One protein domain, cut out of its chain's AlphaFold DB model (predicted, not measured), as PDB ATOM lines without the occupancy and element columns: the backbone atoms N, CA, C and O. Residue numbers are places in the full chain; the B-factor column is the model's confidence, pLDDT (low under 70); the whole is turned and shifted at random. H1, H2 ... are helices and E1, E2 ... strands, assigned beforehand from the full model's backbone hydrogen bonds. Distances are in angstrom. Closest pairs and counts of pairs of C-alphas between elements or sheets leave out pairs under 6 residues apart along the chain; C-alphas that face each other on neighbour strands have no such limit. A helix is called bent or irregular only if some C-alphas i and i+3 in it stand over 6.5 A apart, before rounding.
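Overview. This is residues 64 to 133 of the 140 residues of the protein "AAA domain-containing protein" of Blastococcus saxobsidens (UniProt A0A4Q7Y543). The domain is an open, C-shaped arc: a ribbon of two parallel strands, E1 and E2, makes its middle, H1 folds back at one end, and H2 and H3 make the other end. Residues 98 to 103, between H2 and H3, stick out, and a long stretch without a named element, residues 115 to 127, leads from H3 back to E2. The printed part has 70 residues, with three named helices and two named strands in the order H1, E1, H2, H3, E2, and its class is mixed, helices and strands. It is loose, with a radius of gyration of the C-alphas of 14.8 A, and elongated, spanning 40 by 23 by 19 A.

Arrangement. H1, residues 64 to 75, touches no helix. E1, residues 81 to 85, and E2, residues 128 to 132, are parallel neighbours, with 21 degrees between their directions. The C-alphas of Ala 82 and Ala 129 face each other at 4.5 A. N 84 and O 130 are within hydrogen-bond range at 2.8 A, and so are N 130 and O 82 at 2.9 A. H1 is apart from E2. H2, residues 89 to 97, and H3, residues 107 to 114, are near each other, with 10 pairs of C-alphas within 10 A; their closest C-alphas are 8.1 A apart. H1 is apart from both H2 and H3. E1, H2, H3 and E2 form a strand-helix-strand unit, two parallel neighbour strands with helices between them along the chain, and its crossover is right-handed. Every O i to N i+4 pair is within hydrogen-bond range in H2 and H3, and 6 of 8 are in H1.

Along the chain. H1 begins at C-alpha 64 at (171.575, 225.115, 243.748) and is 17.1 A long from first to last C-alpha. It is irregular, but only just: C-alphas 65 and 68 are 6.8 A apart. E1 measures 13.3 A and starts at C-alpha 81 at (178.141, 217.769, 256.214). H2 measures 12.2 A and H3 10.4 A. E2 measures 13.2 A and ends at C-alpha 132 at (182.704, 207.234, 249.738).

Size, cuts and confidence. The two C-alphas farthest apart are those of Gly 77 and Ala 98, at 40.7 A. The printed part has no cut. The links from H1 to E1 and from E1 to H2 are tight, that from H2 to H3 is short, and that from H3 to E2 is long, with 13 residues. Residues 98 to 103 stand free. The mean pLDDT of the printed part is 88.6, and residue 133 is the one printed residue under 70.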
ATOM      1  N   GLU A  64     172.859 224.421 243.603       91.81
ATOM      2  CA  GLU A  64     171.575 225.115 243.748       91.81
ATOM      3  C   GLU A  64     170.539 224.231 244.454       91.81
ATOM      4  O   GLU A  64     169.833 224.703 245.346       91.81
ATOM      5  N   ASP A  65     170.499 222.931 244.134       88.56
ATOM      6  CA  ASP A  65     169.614 221.974 244.811       88.56
ATOM      7  C   ASP A  65     169.993 221.801 246.296       88.56
ATOM      8  O   ASP A  65     169.148 221.493 247.141       88.56
ATOM      9  N   ARG A  66     171.278 221.984 246.632       93.56
ATOM     10  CA  ARG A  66     171.809 221.845 247.999       93.56
ATOM     11  C   ARG A  66     171.729 223.134 248.811       93.56
ATOM     12  O   ARG A  66     171.684 223.053 250.041       93.56
ATOM     13  N   ALA A  67     171.649 224.296 248.166       92.19
ATOM     14  CA  ALA A  67     171.667 225.604 248.815       92.19
ATOM     15  C   ALA A  67     170.580 225.743 249.893       92.19
ATOM     16  O   ALA A  67     170.863 226.181 251.007       92.19
ATOM     17  N   ALA A  68     169.356 225.282 249.608       89.81
ATOM     18  CA  ALA A  68     168.249 225.319 250.567       89.81
ATOM     19  C   ALA A  68     168.518 224.469 251.825       89.81
ATOM     20  O   ALA A  68     168.124 224.845 252.929       89.81
ATOM     21  N   LEU A  69     169.224 223.341 251.685       88.69
ATOM     22  CA  LEU A  69     169.580 222.476 252.814       88.69
ATOM     23  C   LEU A  69     170.646 223.120 253.697       88.69
ATOM     24  O   LEU A  69     170.550 223.064 254.923       88.69
ATOM     25  N   VAL A  70     171.655 223.730 253.073       90.12
ATOM     26  CA  VAL A  70     172.713 224.438 253.799       90.12
ATOM     27  C   VAL A  70     172.138 225.656 254.520       90.12
ATOM     28  O   VAL A  70     172.440 225.860 255.697       90.12
ATOM     29  N   ALA A  71     171.264 226.421 253.860       89.12
ATOM     30  CA  ALA A  71     170.575 227.557 254.462       89.12
ATOM     31  C   ALA A  71     169.750 227.135 255.685       89.12
ATOM     32  O   ALA A  71     169.950 227.679 256.770       89.12
ATOM     33  N   ALA A  72     168.920 226.095 255.559       87.75
ATOM     34  CA  ALA A  72     168.115 225.587 256.669       87.75
ATOM     35  C   ALA A  72     168.974 225.109 257.855       87.75
ATOM     36  O   ALA A  72     168.647 225.363 259.015       87.75
ATOM     37  N   ALA A  73     170.097 224.434 257.586       87.50
ATOM     38  CA  ALA A  73     171.016 224.010 258.637       87.50
ATOM     39  C   ALA A  73     171.678 225.202 259.346       87.50
ATOM     40  O   ALA A  73     171.787 225.213 260.575       87.50
ATOM     41  N   ARG A  74     172.074 226.223 258.579       87.94
ATOM     42  CA  ARG A  74     172.652 227.462 259.104       87.94
ATOM     43  C   ARG A  74     171.657 228.222 259.977       87.94
ATOM     44  O   ARG A  74     172.024 228.625 261.077       87.94
ATOM     45  N   GLU A  75     170.420 228.392 259.521       89.00
ATOM     46  CA  GLU A  75     169.345 229.046 260.283       89.00
ATOM     47  C   GLU A  75     169.045 228.316 261.596       89.00
ATOM     48  O   GLU A  75     168.823 228.945 262.628       89.00
ATOM     49  N   ALA A  76     169.106 226.984 261.580       85.31
ATOM     50  CA  ALA A  76     168.930 226.161 262.770       85.31
ATOM     51  C   ALA A  76     170.177 226.095 263.676       85.31
ATOM     52  O   ALA A  76     170.122 225.475 264.740       85.31
ATOM     53  N   GLY A  77     171.308 226.688 263.272       86.81
ATOM     54  CA  GLY A  77     172.567 226.633 264.020       86.81
ATOM     55  C   GLY A  77     173.132 225.216 264.162       86.81
ATOM     56  O   GLY A  77     173.819 224.921 265.144       86.81
ATOM     57  N   VAL A  78     172.825 224.317 263.220       86.56
ATOM     58  CA  VAL A  78     173.284 222.923 263.249       86.56
ATOM     59  C   VAL A  78     174.412 222.686 262.241       86.56
ATOM     60  O   VAL A  78     174.364 223.204 261.125       86.56
ATOM     61  N   PRO A  79     175.427 221.870 262.583       86.56
ATOM     62  CA  PRO A  79     176.466 221.502 261.630       86.56
ATOM     63  C   PRO A  79     175.880 220.701 260.466       86.56
ATOM     64  O   PRO A  79     175.125 219.750 260.678       86.56
ATOM     65  N   VAL A  80     176.291 221.032 259.243       90.88
ATOM     66  CA  VAL A  80     175.913 220.302 258.029       90.88
ATOM     67  C   VAL A  80     177.152 219.734 257.349       90.88
ATOM     68  O   VAL A  80     178.163 220.419 257.192       90.88
ATOM     69  N   ARG A  81     177.083 218.459 256.958       92.25
ATOM     70  CA  ARG A  81     178.141 217.769 256.214       92.25
ATOM     71  C   ARG A  81     177.576 217.115 254.961       92.25
ATOM     72  O   ARG A  81     176.453 216.606 254.986       92.25
ATOM     73  N   ALA A  82     178.368 217.092 253.901       91.88
ATOM     74  CA  ALA A  82     178.049 216.382 252.673       91.88
ATOM     75  C   ALA A  82     178.742 215.015 252.648       91.88
ATOM     76  O   ALA A  82     179.844 214.858 253.165       91.88
ATOM     77  N   VAL A  83     178.085 214.030 252.040       89.31
ATOM     78  CA  VAL A  83     178.674 212.726 251.713       89.31
ATOM     79  C   VAL A  83     178.422 212.509 250.233       89.31
ATOM     80  O   VAL A  83     177.258 212.437 249.834       89.31
ATOM     81  N   TRP A  84     179.502 212.449 249.468       88.81
ATOM     82  CA  TRP A  84     179.546 212.162 248.046       88.81
ATOM     83  C   TRP A  84     179.799 210.679 247.827       88.81
ATOM     84  O   TRP A  84     180.777 210.134 248.342       88.81
ATOM     85  N   VAL A  85     178.925 210.032 247.062       86.62
ATOM     86  CA  VAL A  85     179.136 208.647 246.643       86.62
ATOM     87  C   VAL A  85     179.789 208.649 245.266       86.62
ATOM     88  O   VAL A  85     179.115 208.835 244.257       86.62
ATOM     89  N   ASP A  86     181.103 208.445 245.243       83.56
ATOM     90  CA  ASP A  86     181.903 208.315 244.030       83.56
ATOM     91  C   ASP A  86     181.780 206.883 243.500       83.56
ATOM     92  O   ASP A  86     182.524 205.991 243.899       83.56
ATOM     93  N   ALA A  87     180.756 206.637 242.685       83.06
ATOM     94  CA  ALA A  87     180.507 205.343 242.063       83.06
ATOM     95  C   ALA A  87     180.502 205.488 240.534       83.06
ATOM     96  O   ALA A  87     179.854 206.412 240.032       83.06
ATOM     97  N   PRO A  88     181.138 204.562 239.787       84.06
ATOM     98  CA  PRO A  88     181.082 204.572 238.329       84.06
ATOM     99  C   PRO A  88     179.639 204.556 237.816       84.06
ATOM    100  O   PRO A  88     178.756 203.899 238.391       84.06
ATOM    101  N   VAL A  89     179.392 205.279 236.724       85.44
ATOM    102  CA  VAL A  89     178.055 205.427 236.132       85.44
ATOM    103  C   VAL A  89     177.516 204.069 235.696       85.44
ATOM    104  O   VAL A  89     176.349 203.762 235.927       85.44
ATOM    105  N   GLU A  90     178.380 203.214 235.161       84.94
ATOM    106  CA  GLU A  90     178.080 201.859 234.701       84.94
ATOM    107  C   GLU A  90     177.545 201.001 235.853       84.94
ATOM    108  O   GLU A  90     176.535 200.309 235.714       84.94
ATOM    109  N   VAL A  91     178.162 201.113 237.035       86.44
ATOM    110  CA  VAL A  91     177.714 200.420 238.252       86.44
ATOM    111  C   VAL A  91     176.350 200.948 238.702       86.44
ATOM    112  O   VAL A  91     175.488 200.176 239.131       86.44
ATOM    113  N   CYS A  92     176.124 202.258 238.603       85.81
ATOM    114  CA  CYS A  92     174.840 202.864 238.944       85.81
ATOM    115  C   CYS A  92     173.721 202.432 237.985       85.81
ATOM    116  O   CYS A  92     172.609 202.143 238.437       85.81
ATOM    117  N   LEU A  93     174.020 202.342 236.687       88.81
ATOM    118  CA  LEU A  93     173.094 201.892 235.650       88.81
ATOM    119  C   LEU A  93     172.723 200.421 235.832       88.81
ATOM    120  O   LEU A  93     171.533 200.115 235.893       88.81
ATOM    121  N   ALA A  94     173.707 199.540 236.035       88.62
ATOM    122  CA  ALA A  94     173.466 198.120 236.298       88.62
ATOM    123  C   ALA A  94     172.587 197.913 237.547       88.62
ATOM    124  O   ALA A  94     171.627 197.142 237.538       88.62
ATOM    125  N   ARG A  95     172.848 198.673 238.621       88.00
ATOM    126  CA  ARG A  95     172.010 198.655 239.835       88.00
ATOM    127  C   ARG A  95     170.595 199.169 239.596       88.00
ATOM    128  O   ARG A  95     169.674 198.714 240.268       88.00
ATOM    129  N   ASN A  96     170.415 200.151 238.717       91.38
ATOM    130  CA  ASN A  96     169.099 200.678 238.376       91.38
ATOM    131  C   ASN A  96     168.304 199.691 237.511       91.38
ATOM    132  O   ASN A  96     167.110 199.513 237.736       91.38
ATOM    133  N   GLU A  97     168.963 199.023 236.564       90.81
ATOM    134  CA  GLU A  97     168.359 198.000 235.709       90.81
ATOM    135  C   GLU A  97     167.831 196.804 236.506       90.81
ATOM    136  O   GLU A  97     166.734 196.324 236.225       90.81
ATOM    137  N   ALA A  98     168.553 196.394 237.552       92.38
ATOM    138  CA  ALA A  98     168.144 195.315 238.450       92.38
ATOM    139  C   ALA A  98     166.917 195.645 239.328       92.38
ATOM    140  O   ALA A  98     166.436 194.781 240.062       92.38
ATOM    141  N   ARG A  99     166.396 196.883 239.305       90.38
ATOM    142  CA  ARG A  99     165.185 197.255 240.058       90.38
ATOM    143  C   ARG A  99     163.919 196.930 239.280       90.38
ATOM    144  O   ARG A  99     163.886 196.977 238.054       90.38
ATOM    145  N   ALA A 100     162.841 196.680 240.017       88.69
ATOM    146  CA  ALA A 100     161.523 196.399 239.460       88.69
ATOM    147  C   ALA A 100     160.520 197.529 239.745       88.69
ATOM    148  O   ALA A 100     160.611 198.237 240.754       88.69
ATOM    149  N   GLY A 101     159.533 197.669 238.857       90.38
ATOM    150  CA  GLY A 101     158.417 198.602 239.010       90.38
ATOM    151  C   GLY A 101     158.865 200.055 239.192       90.38
ATOM    152  O   GLY A 101     159.790 200.522 238.534       90.38
ATOM    153  N   GLN A 102     158.226 200.758 240.127       85.88
ATOM    154  CA  GLN A 102     158.465 202.184 240.401       85.88
ATOM    155  C   GLN A 102     159.852 202.486 241.001       85.88
ATOM    156  O   GLN A 102     160.235 203.648 241.112       85.88
ATOM    157  N   ALA A 103     160.611 201.462 241.406       84.06
ATOM    158  CA  ALA A 103     161.976 201.639 241.896       84.06
ATOM    159  C   ALA A 103     163.005 201.752 240.754       84.06
ATOM    160  O   ALA A 103     164.100 202.276 240.980       84.06
ATOM    161  N   ARG A 104     162.676 201.269 239.545       89.75
ATOM    162  CA  ARG A 104     163.515 201.419 238.350       89.75
ATOM    163  C   ARG A 104     163.312 202.809 237.767       89.75
ATOM    164  O   ARG A 104     162.230 203.145 237.296       89.75
ATOM    165  N   VAL A 105     164.365 203.615 237.785       88.38
ATOM    166  CA  VAL A 105     164.330 204.974 237.247       88.38
ATOM    167  C   VAL A 105     164.466 204.903 235.722       88.38
ATOM    168  O   VAL A 105     165.358 204.203 235.231       88.38
ATOM    169  N   PRO A 106     163.628 205.611 234.945       91.81
ATOM    170  CA  PRO A 106     163.818 205.734 233.503       91.81
ATOM    171  C   PRO A 106     165.209 206.282 233.167       91.81
ATOM    172  O   PRO A 106     165.671 207.224 233.811       91.81
ATOM    173  N   LEU A 107     165.867 205.738 232.135       89.69
ATOM    174  CA  LEU A 107     167.233 206.144 231.765       89.69
ATOM    175  C   LEU A 107     167.348 207.648 231.495       89.69
ATOM    176  O   LEU A 107     168.316 208.268 231.920       89.69
ATOM    177  N   VAL A 108     166.327 208.255 230.883       89.94
ATOM    178  CA  VAL A 108     166.263 209.713 230.688       89.94
ATOM    179  C   VAL A 108     166.388 210.485 232.008       89.94
ATOM    180  O   VAL A 108     167.112 211.472 232.075       89.94
ATOM    181  N   GLY A 109     165.760 210.005 233.087       87.50
ATOM    182  CA  GLY A 109     165.857 210.619 234.412       87.50
ATOM    183  C   GLY A 109     167.224 210.403 235.066       87.50
ATOM    184  O   GLY A 109     167.743 211.302 235.734       87.50
ATOM    185  N   VAL A 110     167.841 209.240 234.830       87.62
ATOM    186  CA  VAL A 110     169.211 208.956 235.280       87.62
ATOM    187  C   VAL A 110     170.202 209.910 234.613       87.62
ATOM    188  O   VAL A 110     170.957 210.583 235.311       87.62
ATOM    189  N   PHE A 111     170.162 210.029 233.285       88.38
ATOM    190  CA  PHE A 111     171.080 210.893 232.540       88.38
ATOM    191  C   PHE A 111     170.842 212.382 232.802       88.38
ATOM    192  O   PHE A 111     171.809 213.129 232.935       88.38
ATOM    193  N   ALA A 112     169.589 212.816 232.972       88.19
ATOM    194  CA  ALA A 112     169.285 214.191 233.373       88.19
ATOM    195  C   ALA A 112     169.883 214.540 234.748       88.19
ATOM    196  O   ALA A 112     170.385 215.645 234.946       88.19
ATOM    197  N   THR A 113     169.863 213.591 235.690       87.56
ATOM    198  CA  THR A 113     170.499 213.765 237.005       87.56
ATOM    199  C   THR A 113     172.018 213.806 236.874       87.56
ATOM    200  O   THR A 113     172.651 214.690 237.444       87.56
ATOM    201  N   LEU A 114     172.597 212.882 236.099       87.44
ATOM    202  CA  LEU A 114     174.041 212.787 235.880       87.44
ATOM    203  C   LEU A 114     174.615 214.062 235.251       87.44
ATOM    204  O   LEU A 114     175.647 214.544 235.700       87.44
ATOM    205  N   GLY A 115     173.930 214.647 234.266       86.31
ATOM    206  CA  GLY A 115     174.386 215.872 233.600       86.31
ATOM    207  C   GLY A 115     174.453 217.105 234.510       86.31
ATOM    208  O   GLY A 115     175.126 218.074 234.178       86.31
ATOM    209  N   ARG A 116     173.776 217.074 235.663       90.06
ATOM    210  CA  ARG A 116     173.791 218.145 236.672       90.06
ATOM    211  C   ARG A 116     174.666 217.817 237.882       90.06
ATOM    212  O   ARG A 116     174.770 218.640 238.787       90.06
ATOM    213  N   LEU A 117     175.201 216.601 237.947       88.31
ATOM    214  CA  LEU A 117     175.805 216.039 239.143       88.31
ATOM    215  C   LEU A 117     177.202 216.634 239.362       88.31
ATOM    216  O   LEU A 117     178.147 216.315 238.647       88.31
ATOM    217  N   VAL A 118     177.329 217.491 240.372       90.31
ATOM    218  CA  VAL A 118     178.571 218.184 240.740       90.31
ATOM    219  C   VAL A 118     178.984 217.781 242.160       90.31
ATOM    220  O   VAL A 118     178.147 217.879 243.072       90.31
ATOM    221  N   PRO A 119     180.254 217.373 242.381       90.50
ATOM    222  CA  PRO A 119     180.761 217.031 243.707       90.50
ATOM    223  C   PRO A 119     180.526 218.155 244.726       90.50
ATOM    224  O   PRO A 119     180.775 219.321 244.410       90.50
ATOM    225  N   PRO A 120     180.062 217.840 245.948       92.19
ATOM    226  CA  PRO A 120     179.866 218.839 246.979       92.19
ATOM    227  C   PRO A 120     181.202 219.397 247.465       92.19
ATOM    228  O   PRO A 120     182.179 218.663 247.627       92.19
ATOM    229  N   SER A 121     181.221 220.688 247.781       91.25
ATOM    230  CA  SER A 121     182.407 221.373 248.299       91.25
ATOM    231  C   SER A 121     182.102 222.187 249.555       91.25
ATOM    232  O   SER A 121     180.964 222.569 249.824       91.25
ATOM    233  N   VAL A 122     183.141 222.503 250.330       91.88
ATOM    234  CA  VAL A 122     183.014 223.396 251.496       91.88
ATOM    235  C   VAL A 122     182.616 224.826 251.108       91.88
ATOM    236  O   VAL A 122     182.039 225.532 251.930       91.88
ATOM    237  N   ALA A 123     182.846 225.239 249.853       92.56
ATOM    238  CA  ALA A 123     182.452 226.556 249.347       92.56
ATOM    239  C   ALA A 123     180.927 226.761 249.338       92.56
ATOM    240  O   ALA A 123     180.454 227.890 249.406       92.56
ATOM    241  N   GLU A 124     180.154 225.674 249.325       91.75
ATOM    242  CA  GLU A 124     178.692 225.722 249.422       91.75
ATOM    243  C   GLU A 124     178.194 226.003 250.849       91.75
ATOM    244  O   GLU A 124     177.002 226.217 251.041       91.75
ATOM    245  N   GLY A 125     179.079 225.997 251.856       91.75
ATOM    246  CA  GLY A 125     178.738 226.192 253.269       91.75
ATOM    247  C   GLY A 125     178.622 224.898 254.082       91.75
ATOM    248  O   GLY A 125     178.183 224.927 255.233       91.75
ATOM    249  N   PHE A 126     179.036 223.758 253.522       92.12
ATOM    250  CA  PHE A 126     179.221 222.530 254.293       92.12
ATOM    251  C   PHE A 126     180.424 222.649 255.228       92.12
ATOM    252  O   PHE A 126     181.507 223.049 254.809       92.12
ATOM    253  N   GLY A 127     180.271 222.204 256.478       89.25
ATOM    254  CA  GLY A 127     181.392 222.129 257.419       89.25
ATOM    255  C   GLY A 127     182.440 221.089 257.008       89.25
ATOM    256  O   GLY A 127     183.611 221.221 257.345       89.25
ATOM    257  N   ARG A 128     182.022 220.051 256.271       90.31
ATOM    258  CA  ARG A 128     182.904 219.047 255.659       90.31
ATOM    259  C   ARG A 128     182.196 218.315 254.517       90.31
ATOM    260  O   ARG A 128     180.983 218.106 254.586       90.31
ATOM    261  N   ALA A 129     182.962 217.886 253.516       90.56
ATOM    262  CA  ALA A 129     182.525 216.978 252.459       90.56
ATOM    263  C   ALA A 129     183.339 215.671 252.521       90.56
ATOM    264  O   ALA A 129     184.567 215.692 252.488       90.56
ATOM    265  N   ASP A 130     182.644 214.547 252.666       88.88
ATOM    266  CA  ASP A 130     183.186 213.188 252.642       88.88
ATOM    267  C   ASP A 130     183.021 212.561 251.261       88.88
ATOM    268  O   ASP A 130     181.978 212.746 250.644       88.88
ATOM    269  N   VAL A 131     183.980 211.742 250.827       85.62
ATOM    270  CA  VAL A 131     183.849 210.898 249.631       85.62
ATOM    271  C   VAL A 131     183.825 209.432 250.049       85.62
ATOM    272  O   VAL A 131     184.657 208.989 250.838       85.62
ATOM    273  N   VAL A 132     182.871 208.674 249.518       85.75
ATOM    274  CA  VAL A 132     182.704 207.234 249.738       85.75
ATOM    275  C   VAL A 132     182.582 206.564 248.379       85.75
ATOM    276  O   VAL A 132     181.820 207.036 247.549       85.75
ATOM    277  N   GLY A 133     183.260 205.438 248.157       69.94
ATOM    278  CA  GLY A 133     182.975 204.599 246.987       69.94
ATOM    279  C   GLY A 133     184.108 204.398 245.993       69.94
ATOM    280  O   GLY A 133     183.895 203.645 245.055       69.94
TER     281      GLY A 133